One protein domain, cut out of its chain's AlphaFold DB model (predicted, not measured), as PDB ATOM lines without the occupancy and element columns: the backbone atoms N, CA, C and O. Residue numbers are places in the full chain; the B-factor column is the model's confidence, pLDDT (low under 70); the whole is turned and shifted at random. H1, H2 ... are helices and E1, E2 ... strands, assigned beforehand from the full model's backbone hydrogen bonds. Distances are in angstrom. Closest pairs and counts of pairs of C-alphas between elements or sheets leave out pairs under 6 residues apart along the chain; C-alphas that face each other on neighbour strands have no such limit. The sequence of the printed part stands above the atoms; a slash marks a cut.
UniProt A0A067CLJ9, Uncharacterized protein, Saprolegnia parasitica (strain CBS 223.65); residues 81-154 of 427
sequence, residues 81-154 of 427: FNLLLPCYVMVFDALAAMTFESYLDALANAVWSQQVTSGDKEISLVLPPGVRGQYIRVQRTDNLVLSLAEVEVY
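This is residues 81 to 154 of the 427 residues of an uncharacterized protein of Saprolegnia parasitica (strain CBS 223.65) (UniProt A0A067CLJ9). Little of this domain is regular structure: a small three-stranded sheet makes its core, with short H2 over one face, H1 beside H2, and parts of the unnamed stretches 117 to 134 and 141 to 154 passing the other face. The 74 printed residues hold E1, H1, H2, E2, E3 in that order, 28 residues in a mixed class; the antiparallel sheet runs E2, E1, E3. It is compact, radius of gyration of the C-alphas 12.0 A, spanning 30 by 27 by 18 A.

Find C-alpha 87 at (-53.908, 26.156, -44.430); E1 runs 16.1 A to residue 92. E2 is residues 112 to 116, 13.3 A; E3, residues 135 to 140, runs 16.7 A to (-56.074, 26.145, -40.987). H1 is residues 95 to 98, 5.3 A; H2 is residues 103 to 109, 10.0 A.

Look along inner strand E1: N 90 and O 137 of E3 are 2.8 A apart, and N 89 and O 114 of E2 3.0 A, both within hydrogen-bond range. H2 is on the sheet at a height of 9.0 A; its closest C-alpha pair with E1 is Leu 107 and Met 90, 7.0 A. H1 only grazes the sheet, and only just touches H2 with 3 pairs of C-alphas within 8 A, the closest Ala 97 and Asn 109, 6.6 A. In H2 every O i to N i+4 pair is within range; H1 is too short for one.

The C-alphas farthest apart, Phe 81 and Gly 130, are 33.4 A apart. The printed part has no cut; the link E2 to E3 is long. Look for pLDDT under 70 at residues 81 to 83, 96 to 98, 119 to 121, 145 and 149.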
ATOM      1  N   PHE A  81     -65.925  19.503 -48.433       48.84
ATOM      2  CA  PHE A  81     -64.617  19.036 -48.914       48.84
ATOM      3  C   PHE A  81     -63.632  20.133 -49.308       48.84
ATOM      4  O   PHE A  81     -62.450  19.847 -49.443       48.84
ATOM      5  N   ASN A  82     -64.061  21.395 -49.390       55.38
ATOM      6  CA  ASN A  82     -63.146  22.537 -49.549       55.38
ATOM      7  C   ASN A  82     -62.749  23.157 -48.201       55.38
ATOM      8  O   ASN A  82     -62.500  24.354 -48.094       55.38
ATOM      9  N   LEU A  83     -62.697  22.336 -47.151       68.00
ATOM     10  CA  LEU A  83     -62.351  22.769 -45.799       68.00
ATOM     11  C   LEU A  83     -60.870  22.552 -45.461       68.00
ATOM     12  O   LEU A  83     -60.470  22.750 -44.319       68.00
ATOM     13  N   LEU A  84     -60.019  22.185 -46.420       76.19
ATOM     14  CA  LEU A  84     -58.572  22.182 -46.188       76.19
ATOM     15  C   LEU A  84     -57.991  23.599 -46.263       76.19
ATOM     16  O   LEU A  84     -57.236  24.004 -45.390       76.19
ATOM     17  N   LEU A  85     -58.388  24.377 -47.269       80.69
ATOM     18  CA  LEU A  85     -57.748  25.648 -47.615       80.69
ATOM     19  C   LEU A  85     -58.521  26.869 -47.069       80.69
ATOM     20  O   LEU A  85     -59.752  26.821 -46.981       80.69
ATOM     21  N   PRO A  86     -57.842  27.974 -46.712       84.38
ATOM     22  CA  PRO A  86     -56.389  28.113 -46.627       84.38
ATOM     23  C   PRO A  86     -55.809  27.404 -45.387       84.38
ATOM     24  O   PRO A  86     -56.390  27.450 -44.299       84.38
ATOM     25  N   CYS A  87     -54.631  26.795 -45.532       87.62
ATOM     26  CA  CYS A  87     -53.908  26.156 -44.430       87.62
ATOM     27  C   CYS A  87     -52.407  26.446 -44.460       87.62
ATOM     28  O   CYS A  87     -51.851  26.902 -45.455       87.62
ATOM     29  N   TYR A  88     -51.754  26.179 -43.336       90.62
ATOM     30  CA  TYR A  88     -50.315  26.057 -43.209       90.62
ATOM     31  C   TYR A  88     -49.940  24.585 -43.109       90.62
ATOM     32  O   TYR A  88     -50.535  23.839 -42.326       90.62
ATOM     33  N   VAL A  89     -48.907  24.203 -43.852       91.88
ATOM     34  CA  VAL A  89     -48.171  22.958 -43.637       91.88
ATOM     35  C   VAL A  89     -46.865  23.322 -42.950       91.88
ATOM     36  O   VAL A  89     -46.132  24.185 -43.431       91.88
ATOM     37  N   MET A  90     -46.612  22.716 -41.794       92.44
ATOM     38  CA  MET A  90     -45.499  23.037 -40.905       92.44
ATOM     39  C   MET A  90     -44.733  21.771 -40.534       92.44
ATOM     40  O   MET A  90     -45.339  20.732 -40.277       92.44
ATOM     41  N   VAL A  91     -43.411  21.877 -40.465       92.75
ATOM     42  CA  VAL A  91     -42.500  20.792 -40.094       92.75
ATOM     43  C   VAL A  91     -41.838  21.121 -38.760       92.75
ATOM     44  O   VAL A  91     -41.336  22.230 -38.572       92.75
ATOM     45  N   PHE A  92     -41.804  20.144 -37.856       91.69
ATOM     46  CA  PHE A  92     -41.228  20.265 -36.517       91.69
ATOM     47  C   PHE A  92     -40.197  19.169 -36.259       91.69
ATOM     48  O   PHE A  92     -40.366  18.024 -36.681       91.69
ATOM     49  N   ASP A  93     -39.141  19.506 -35.527       88.88
ATOM     50  CA  ASP A  93     -38.067  18.599 -35.109       88.88
ATOM     51  C   ASP A  93     -38.370  17.843 -33.805       88.88
ATOM     52  O   ASP A  93     -37.753  16.812 -33.543       88.88
ATOM     53  N   ALA A  94     -39.346  18.303 -33.014       82.12
ATOM     54  CA  ALA A  94     -39.742  17.675 -31.757       82.12
ATOM     55  C   ALA A  94     -41.261  17.713 -31.515       82.12
ATOM     56  O   ALA A  94     -41.938  18.694 -31.819       82.12
ATOM     57  N   LEU A  95     -41.793  16.672 -30.862       74.00
ATOM     58  CA  LEU A  95     -43.224  16.551 -30.536       74.00
ATOM     59  C   LEU A  95     -43.726  17.682 -29.627       74.00
ATOM     60  O   LEU A  95     -44.872  18.107 -29.739       74.00
ATOM     61  N   ALA A  96     -42.873  18.189 -28.731       67.50
ATOM     62  CA  ALA A  96     -43.225  19.296 -27.841       67.50
ATOM     63  C   ALA A  96     -43.643  20.551 -28.630       67.50
ATOM     64  O   ALA A  96     -44.563  21.256 -28.216       67.50
ATOM     65  N   ALA A  97     -43.057  20.759 -29.812       66.19
ATOM     66  CA  ALA A  97     -43.393  21.851 -30.717       66.19
ATOM     67  C   ALA A  97     -44.710  21.623 -31.496       66.19
ATOM     68  O   ALA A  97     -45.131  22.466 -32.276       66.19
ATOM     69  N   MET A  98     -45.418  20.513 -31.272       65.06
ATOM     70  CA  MET A  98     -46.768  20.301 -31.809       65.06
ATOM     71  C   MET A  98     -47.875  20.691 -30.823       65.06
ATOM     72  O   MET A  98     -49.036  20.743 -31.217       65.06
ATOM     73  N   THR A  99     -47.544  20.992 -29.564       76.38
ATOM     74  CA  THR A  99     -48.536  21.224 -28.493       76.38
ATOM     75  C   THR A  99     -49.140  22.634 -28.470       76.38
ATOM     76  O   THR A  99     -49.954  22.940 -27.605       76.38
ATOM     77  N   PHE A 100     -48.782  23.496 -29.424       77.56
ATOM     78  CA  PHE A 100     -49.293  24.865 -29.492       77.56
ATOM     79  C   PHE A 100     -50.789  24.910 -29.829       77.56
ATOM     80  O   PHE A 100     -51.226  24.308 -30.815       77.56
ATOM     81  N   GLU A 101     -51.560  25.674 -29.054       73.69
ATOM     82  CA  GLU A 101     -52.998  25.880 -29.284       73.69
ATOM     83  C   GLU A 101     -53.261  26.865 -30.436       73.69
ATOM     84  O   GLU A 101     -54.180  26.680 -31.232       73.69
ATOM     85  N   SER A 102     -52.411  27.885 -30.577       81.06
ATOM     86  CA  SER A 102     -52.495  28.902 -31.628       81.06
ATOM     87  C   SER A 102     -51.704  28.505 -32.876       81.06
ATOM     88  O   SER A 102     -50.584  28.000 -32.779       81.06
ATOM     89  N   TYR A 103     -52.247  28.796 -34.066       83.06
ATOM     90  CA  TYR A 103     -51.501  28.623 -35.319       83.06
ATOM     91  C   TYR A 103     -50.300  29.580 -35.413       83.06
ATOM     92  O   TYR A 103     -49.304  29.230 -36.034       83.06
ATOM     93  N   LEU A 104     -50.372  30.767 -34.792       87.19
ATOM     94  CA  LEU A 104     -49.267  31.735 -34.790       87.19
ATOM     95  C   LEU A 104     -48.077  31.213 -33.981       87.19
ATOM     96  O   LEU A 104     -46.936  31.349 -34.414       87.19
ATOM     97  N   ASP A 105     -48.352  30.570 -32.846       86.44
ATOM     98  CA  ASP A 105     -47.311  29.983 -32.001       86.44
ATOM     99  C   ASP A 105     -46.692  28.757 -32.682       86.44
ATOM    100  O   ASP A 105     -45.473  28.596 -32.675       86.44
ATOM    101  N   ALA A 106     -47.516  27.936 -33.343       86.94
ATOM    102  CA  ALA A 106     -47.035  26.830 -34.165       86.94
ATOM    103  C   ALA A 106     -46.138  27.324 -35.312       86.94
ATOM    104  O   ALA A 106     -45.046  26.797 -35.506       86.94
ATOM    105  N   LEU A 107     -46.556  28.375 -36.020       89.94
ATOM    106  CA  LEU A 107     -45.803  28.953 -37.131       89.94
ATOM    107  C   LEU A 107     -44.446  29.511 -36.681       89.94
ATOM    108  O   LEU A 107     -43.446  29.303 -37.360       89.94
ATOM    109  N   ALA A 108     -44.392  30.183 -35.527       89.06
ATOM    110  CA  ALA A 108     -43.158  30.765 -34.995       89.06
ATOM    111  C   ALA A 108     -42.107  29.721 -34.576       89.06
ATOM    112  O   ALA A 108     -40.923  30.045 -34.495       89.06
ATOM    113  N   ASN A 109     -42.536  28.488 -34.299       88.94
ATOM    114  CA  ASN A 109     -41.676  27.401 -33.827       88.94
ATOM    115  C   ASN A 109     -41.463  26.298 -34.877       88.94
ATOM    116  O   ASN A 109     -40.800  25.301 -34.591       88.94
ATOM    117  N   ALA A 110     -42.029  26.444 -36.075       91.88
ATOM    118  CA  ALA A 110     -41.831  25.496 -37.158       91.88
ATOM    119  C   ALA A 110     -40.415  25.634 -37.741       91.88
ATOM    120  O   ALA A 110     -39.937  26.737 -38.004       91.88
ATOM    121  N   VAL A 111     -39.759  24.501 -38.000       93.00
ATOM    122  CA  VAL A 111     -38.465  24.449 -38.708       93.00
ATOM    123  C   VAL A 111     -38.642  24.885 -40.161       93.00
ATOM    124  O   VAL A 111     -37.766  25.510 -40.757       93.00
ATOM    125  N   TRP A 112     -39.796  24.557 -40.736       93.81
ATOM    126  CA  TRP A 112     -40.215  24.997 -42.054       93.81
ATOM    127  C   TRP A 112     -41.733  25.127 -42.092       93.81
ATOM    128  O   TRP A 112     -42.446  24.359 -41.445       93.81
ATOM    129  N   SER A 113     -42.227  26.081 -42.871       93.25
ATOM    130  CA  SER A 113     -43.657  26.277 -43.061       93.25
ATOM    131  C   SER A 113     -43.963  26.825 -44.444       93.25
ATOM    132  O   SER A 113     -43.241  27.698 -44.932       93.25
ATOM    133  N   GLN A 114     -45.090  26.411 -45.012       92.12
ATOM    134  CA  GLN A 114     -45.641  26.991 -46.228       92.12
ATOM    135  C   GLN A 114     -47.139  27.227 -46.070       92.12
ATOM    136  O   GLN A 114     -47.874  26.352 -45.606       92.12
ATOM    137  N   GLN A 115     -47.590  28.419 -46.464       91.56
ATOM    138  CA  GLN A 115     -49.012  28.711 -46.571       91.56
ATOM    139  C   GLN A 115     -49.528  28.224 -47.920       91.56
ATOM    140  O   GLN A 115     -48.973  28.560 -48.966       91.56
ATOM    141  N   VAL A 116     -50.625  27.484 -47.884       87.00
ATOM    142  CA  VAL A 116     -51.357  27.036 -49.058       87.00
ATOM    143  C   VAL A 116     -52.692  27.771 -49.065       87.00
ATOM    144  O   VAL A 116     -53.576  27.516 -48.247       87.00
ATOM    145  N   THR A 117     -52.813  28.760 -49.947       84.12
ATOM    146  CA  THR A 117     -53.983  29.655 -50.007       84.12
ATOM    147  C   THR A 117     -55.089  29.126 -50.909       84.12
ATOM    148  O   THR A 117     -56.265  29.398 -50.684       84.12
ATOM    149  N   SER A 118     -54.701  28.386 -51.941       74.69
ATOM    150  CA  SER A 118     -55.551  27.815 -52.981       74.69
ATOM    151  C   SER A 118     -54.809  26.632 -53.594       74.69
ATOM    152  O   SER A 118     -53.580  26.647 -53.636       74.69
ATOM    153  N   GLY A 119     -55.534  25.636 -54.082       65.06
ATOM    154  CA  GLY A 119     -54.954  24.441 -54.675       65.06
ATOM    155  C   GLY A 119     -56.046  23.495 -55.144       65.06
ATOM    156  O   GLY A 119     -57.220  23.685 -54.812       65.06
ATOM    157  N   ASP A 120     -55.638  22.506 -55.927       62.78
ATOM    158  CA  ASP A 120     -56.499  21.409 -56.343       62.78
ATOM    159  C   ASP A 120     -56.718  20.422 -55.181       62.78
ATOM    160  O   ASP A 120     -56.299  20.652 -54.044       62.78
ATOM    161  N   LYS A 121     -57.417  19.316 -55.449       65.19
ATOM    162  CA  LYS A 121     -57.711  18.280 -54.443       65.19
ATOM    163  C   LYS A 121     -56.460  17.537 -53.941       65.19
ATOM    164  O   LYS A 121     -56.533  16.916 -52.887       65.19
ATOM    165  N   GLU A 122     -55.341  17.619 -54.663       73.44
ATOM    166  CA  GLU A 122     -54.030  17.067 -54.297       73.44
ATOM    167  C   GLU A 122     -52.977  18.183 -54.370       73.44
ATOM    168  O   GLU A 122     -52.988  18.991 -55.299       73.44
ATOM    169  N   ILE A 123     -52.090  18.261 -53.372       75.75
ATOM    170  CA  ILE A 123     -51.069  19.312 -53.281       75.75
ATOM    171  C   ILE A 123     -49.741  18.673 -52.892       75.75
ATOM    172  O   ILE A 123     -49.564  18.226 -51.760       75.75
ATOM    173  N   SER A 124     -48.796  18.676 -53.831       79.56
ATOM    174  CA  SER A 124     -47.426  18.228 -53.594       79.56
ATOM    175  C   SER A 124     -46.579  19.380 -53.050       79.56
ATOM    176  O   SER A 124     -46.482  20.441 -53.671       79.56
ATOM    177  N   LEU A 125     -45.954  19.181 -51.888       82.75
ATOM    178  CA  LEU A 125     -45.072  20.161 -51.255       82.75
ATOM    179  C   LEU A 125     -43.664  19.598 -51.139       82.75
ATOM    180  O   LEU A 125     -43.442  18.559 -50.523       82.75
ATOM    181  N   VAL A 126     -42.706  20.324 -51.705       82.81
ATOM    182  CA  VAL A 126     -41.316  19.886 -51.753       82.81
ATOM    183  C   VAL A 126     -40.495  20.659 -50.728       82.81
ATOM    184  O   VAL A 126     -40.389  21.886 -50.787       82.81
ATOM    185  N   LEU A 127     -39.917  19.934 -49.768       82.81
ATOM    186  CA  LEU A 127     -39.117  20.532 -48.704       82.81
ATOM    187  C   LEU A 127     -37.762  21.026 -49.243       82.81
ATOM    188  O   LEU A 127     -37.084  20.292 -49.966       82.81
ATOM    189  N   PRO A 128     -37.313  22.238 -48.861       82.31
ATOM    190  CA  PRO A 128     -35.981  22.720 -49.198       82.31
ATOM    191  C   PRO A 128     -34.861  21.816 -48.650       82.31
ATOM    192  O   PRO A 128     -35.023  21.192 -47.594       82.31
ATOM    193  N   PRO A 129     -33.683  21.794 -49.300       77.56
ATOM    194  CA  PRO A 129     -32.535  21.042 -48.809       77.56
ATOM    195  C   PRO A 129     -32.162  21.435 -47.375       77.56
ATOM    196  O   PRO A 129     -32.083  22.615 -47.041       77.56
ATOM    197  N   GLY A 130     -31.883  20.438 -46.535       81.19
ATOM    198  CA  GLY A 130     -31.426  20.652 -45.158       81.19
ATOM    199  C   GLY A 130     -32.537  20.821 -44.120       81.19
ATOM    200  O   GLY A 130     -32.234  20.784 -42.929       81.19
ATOM    201  N   VAL A 131     -33.807  20.921 -44.533       86.31
ATOM    202  CA  VAL A 131     -34.938  20.829 -43.601       86.31
ATOM    203  C   VAL A 131     -34.992  19.409 -43.040       86.31
ATOM    204  O   VAL A 131     -35.062  18.431 -43.784       86.31
ATOM    205  N   ARG A 132     -34.935  19.289 -41.714       84.25
ATOM    206  CA  ARG A 132     -35.082  18.022 -40.994       84.25
ATOM    207  C   ARG A 132     -36.172  18.193 -39.953       84.25
ATOM    208  O   ARG A 132     -36.098  19.103 -39.135       84.25
ATOM    209  N   GLY A 133     -37.157  17.309 -39.985       84.25
ATOM    210  CA  GLY A 133     -38.226  17.275 -39.003       84.25
ATOM    211  C   GLY A 133     -38.726  15.858 -38.791       84.25
ATOM    212  O   GLY A 133     -38.539  14.987 -39.637       84.25
ATOM    213  N   GLN A 134     -39.331  15.642 -37.632       86.56
ATOM    214  CA  GLN A 134     -39.938  14.379 -37.236       86.56
ATOM    215  C   GLN A 134     -41.467  14.420 -37.366       86.56
ATOM    216  O   GLN A 134     -42.098  13.372 -37.490       86.56
ATOM    217  N   TYR A 135     -42.066  15.613 -37.345       88.12
ATOM    218  CA  TYR A 135     -43.515  15.784 -37.334       88.12
ATOM    219  C   TYR A 135     -43.968  16.806 -38.368       88.12
ATOM    220  O   TYR A 135     -43.301  17.818 -38.589       88.12
ATOM    221  N   ILE A 136     -45.134  16.548 -38.957       89.19
ATOM    222  CA  ILE A 136     -45.827  17.469 -39.852       89.19
ATOM    223  C   ILE A 136     -47.144  17.865 -39.197       89.19
ATOM    224  O   ILE A 136     -47.900  17.013 -38.725       89.19
ATOM    225  N   ARG A 137     -47.426  19.164 -39.189       88.12
ATOM    226  CA  ARG A 137     -48.706  19.728 -38.769       88.12
ATOM    227  C   ARG A 137     -49.337  20.429 -39.957       88.12
ATOM    228  O   ARG A 137     -48.736  21.330 -40.537       88.12
ATOM    229  N   VAL A 138     -50.569  20.054 -40.267       88.56
ATOM    230  CA  VAL A 138     -51.418  20.777 -41.212       88.56
ATOM    231  C   VAL A 138     -52.488  21.489 -40.404       88.56
ATOM    232  O   VAL A 138     -53.200  20.854 -39.627       88.56
ATOM    233  N   GLN A 139     -52.575  22.810 -40.526       86.19
ATOM    234  CA  GLN A 139     -53.509  23.605 -39.731       86.19
ATOM    235  C   GLN A 139     -54.097  24.750 -40.544       86.19
ATOM    236  O   GLN A 139     -53.380  25.460 -41.241       86.19
ATOM    237  N   ARG A 140     -55.405  24.971 -40.418       84.62
ATOM    238  CA  ARG A 140     -56.074  26.145 -40.987       84.62
ATOM    239  C   ARG A 140     -55.669  27.428 -40.265       84.62
ATOM    240  O   ARG A 140     -55.277  27.416 -39.102       84.62
ATOM    241  N   THR A 141     -55.809  28.555 -40.954       80.44
ATOM    242  CA  THR A 141     -55.630  29.881 -40.335       80.44
ATOM    243  C   THR A 141     -56.846  30.346 -39.538       80.44
ATOM    244  O   THR A 141     -56.760  31.320 -38.797       80.44
ATOM    245  N   ASP A 142     -57.988  29.688 -39.726       79.00
ATOM    246  CA  ASP A 142     -59.232  29.949 -39.010       79.00
ATOM    247  C   ASP A 142     -59.585  28.778 -38.077       79.00
ATOM    248  O   ASP A 142     -58.930  27.737 -38.066       79.00
ATOM    249  N   ASN A 143     -60.639  28.962 -37.283       71.44
ATOM    250  CA  ASN A 143     -61.111  27.965 -36.320       71.44
ATOM    251  C   ASN A 143     -62.150  27.005 -36.928       71.44
ATOM    252  O   ASN A 143     -62.973  26.448 -36.197       71.44
ATOM    253  N   LEU A 144     -62.182  26.859 -38.257       70.56
ATOM    254  CA  LEU A 144     -63.084  25.916 -38.914       70.56
ATOM    255  C   LEU A 144     -62.514  24.496 -38.876       70.56
ATOM    256  O   LEU A 144     -61.344  24.263 -38.572       70.56
ATOM    257  N   VAL A 145     -63.375  23.530 -39.187       68.12
ATOM    258  CA  VAL A 145     -62.993  22.120 -39.270       68.12
ATOM    259  C   VAL A 145     -61.970  21.933 -40.391       68.12
ATOM    260  O   VAL A 145     -62.152  22.446 -41.491       68.12
ATOM    261  N   LEU A 146     -60.909  21.180 -40.108       70.56
ATOM    262  CA  LEU A 146     -59.925  20.730 -41.088       70.56
ATOM    263  C   LEU A 146     -60.416  19.418 -41.714       70.56
ATOM    264  O   LEU A 146     -60.665  18.454 -40.992       70.56
ATOM    265  N   SER A 147     -60.538  19.381 -43.042       70.88
ATOM    266  CA  SER A 147     -60.851  18.157 -43.791       70.88
ATOM    267  C   SER A 147     -59.618  17.706 -44.569       70.88
ATOM    268  O   SER A 147     -59.070  18.479 -45.353       70.88
ATOM    269  N   LEU A 148     -59.167  16.479 -44.317       70.12
ATOM    270  CA  LEU A 148     -58.019  15.831 -44.954       70.12
ATOM    271  C   LEU A 148     -58.418  14.394 -45.293       70.12
ATOM    272  O   LEU A 148     -59.022  13.721 -44.458       70.12
ATOM    273  N   ALA A 149     -58.079  13.938 -46.498       64.19
ATOM    274  CA  ALA A 149     -58.301  12.553 -46.908       64.19
ATOM    275  C   ALA A 149     -57.068  11.684 -46.624       64.19
ATOM    276  O   ALA A 149     -57.190  10.625 -46.017       64.19
ATOM    277  N   GLU A 150     -55.885  12.162 -47.014       72.25
ATOM    278  CA  GLU A 150     -54.629  11.421 -46.921       72.25
ATOM    279  C   GLU A 150     -53.441  12.390 -46.844       72.25
ATOM    280  O   GLU A 150     -53.518  13.522 -47.328       72.25
ATOM    281  N   VAL A 151     -52.359  11.961 -46.188       80.50
ATOM    282  CA  VAL A 151     -51.076  12.671 -46.146       80.50
ATOM    283  C   VAL A 151     -49.972  11.637 -46.312       80.50
ATOM    284  O   VAL A 151     -49.796  10.776 -45.450       80.50
ATOM    285  N   GLU A 152     -49.212  11.760 -47.391       81.00
ATOM    286  CA  GLU A 152     -48.077  10.891 -47.688       81.00
ATOM    287  C   GLU A 152     -46.768  11.670 -47.545       81.00
ATOM    288  O   GLU A 152     -46.679  12.847 -47.900       81.00
ATOM    289  N   VAL A 153     -45.746  11.016 -46.992       82.06
ATOM    290  CA  VAL A 153     -44.421  11.610 -46.793       82.06
ATOM    291  C   VAL A 153     -43.385  10.679 -47.388       82.06
ATOM    292  O   VAL A 153     -43.230   9.542 -46.944       82.06
ATOM    293  N   TYR A 154     -42.661  11.193 -48.371       79.00
ATOM    294  CA  TYR A 154     -41.636  10.462 -49.098       79.00
ATOM    295  C   TYR A 154     -40.246  10.900 -48.634       79.00
ATOM    296  O   TYR A 154     -40.022  12.071 -48.314       79.00
TER     297      TYR A 154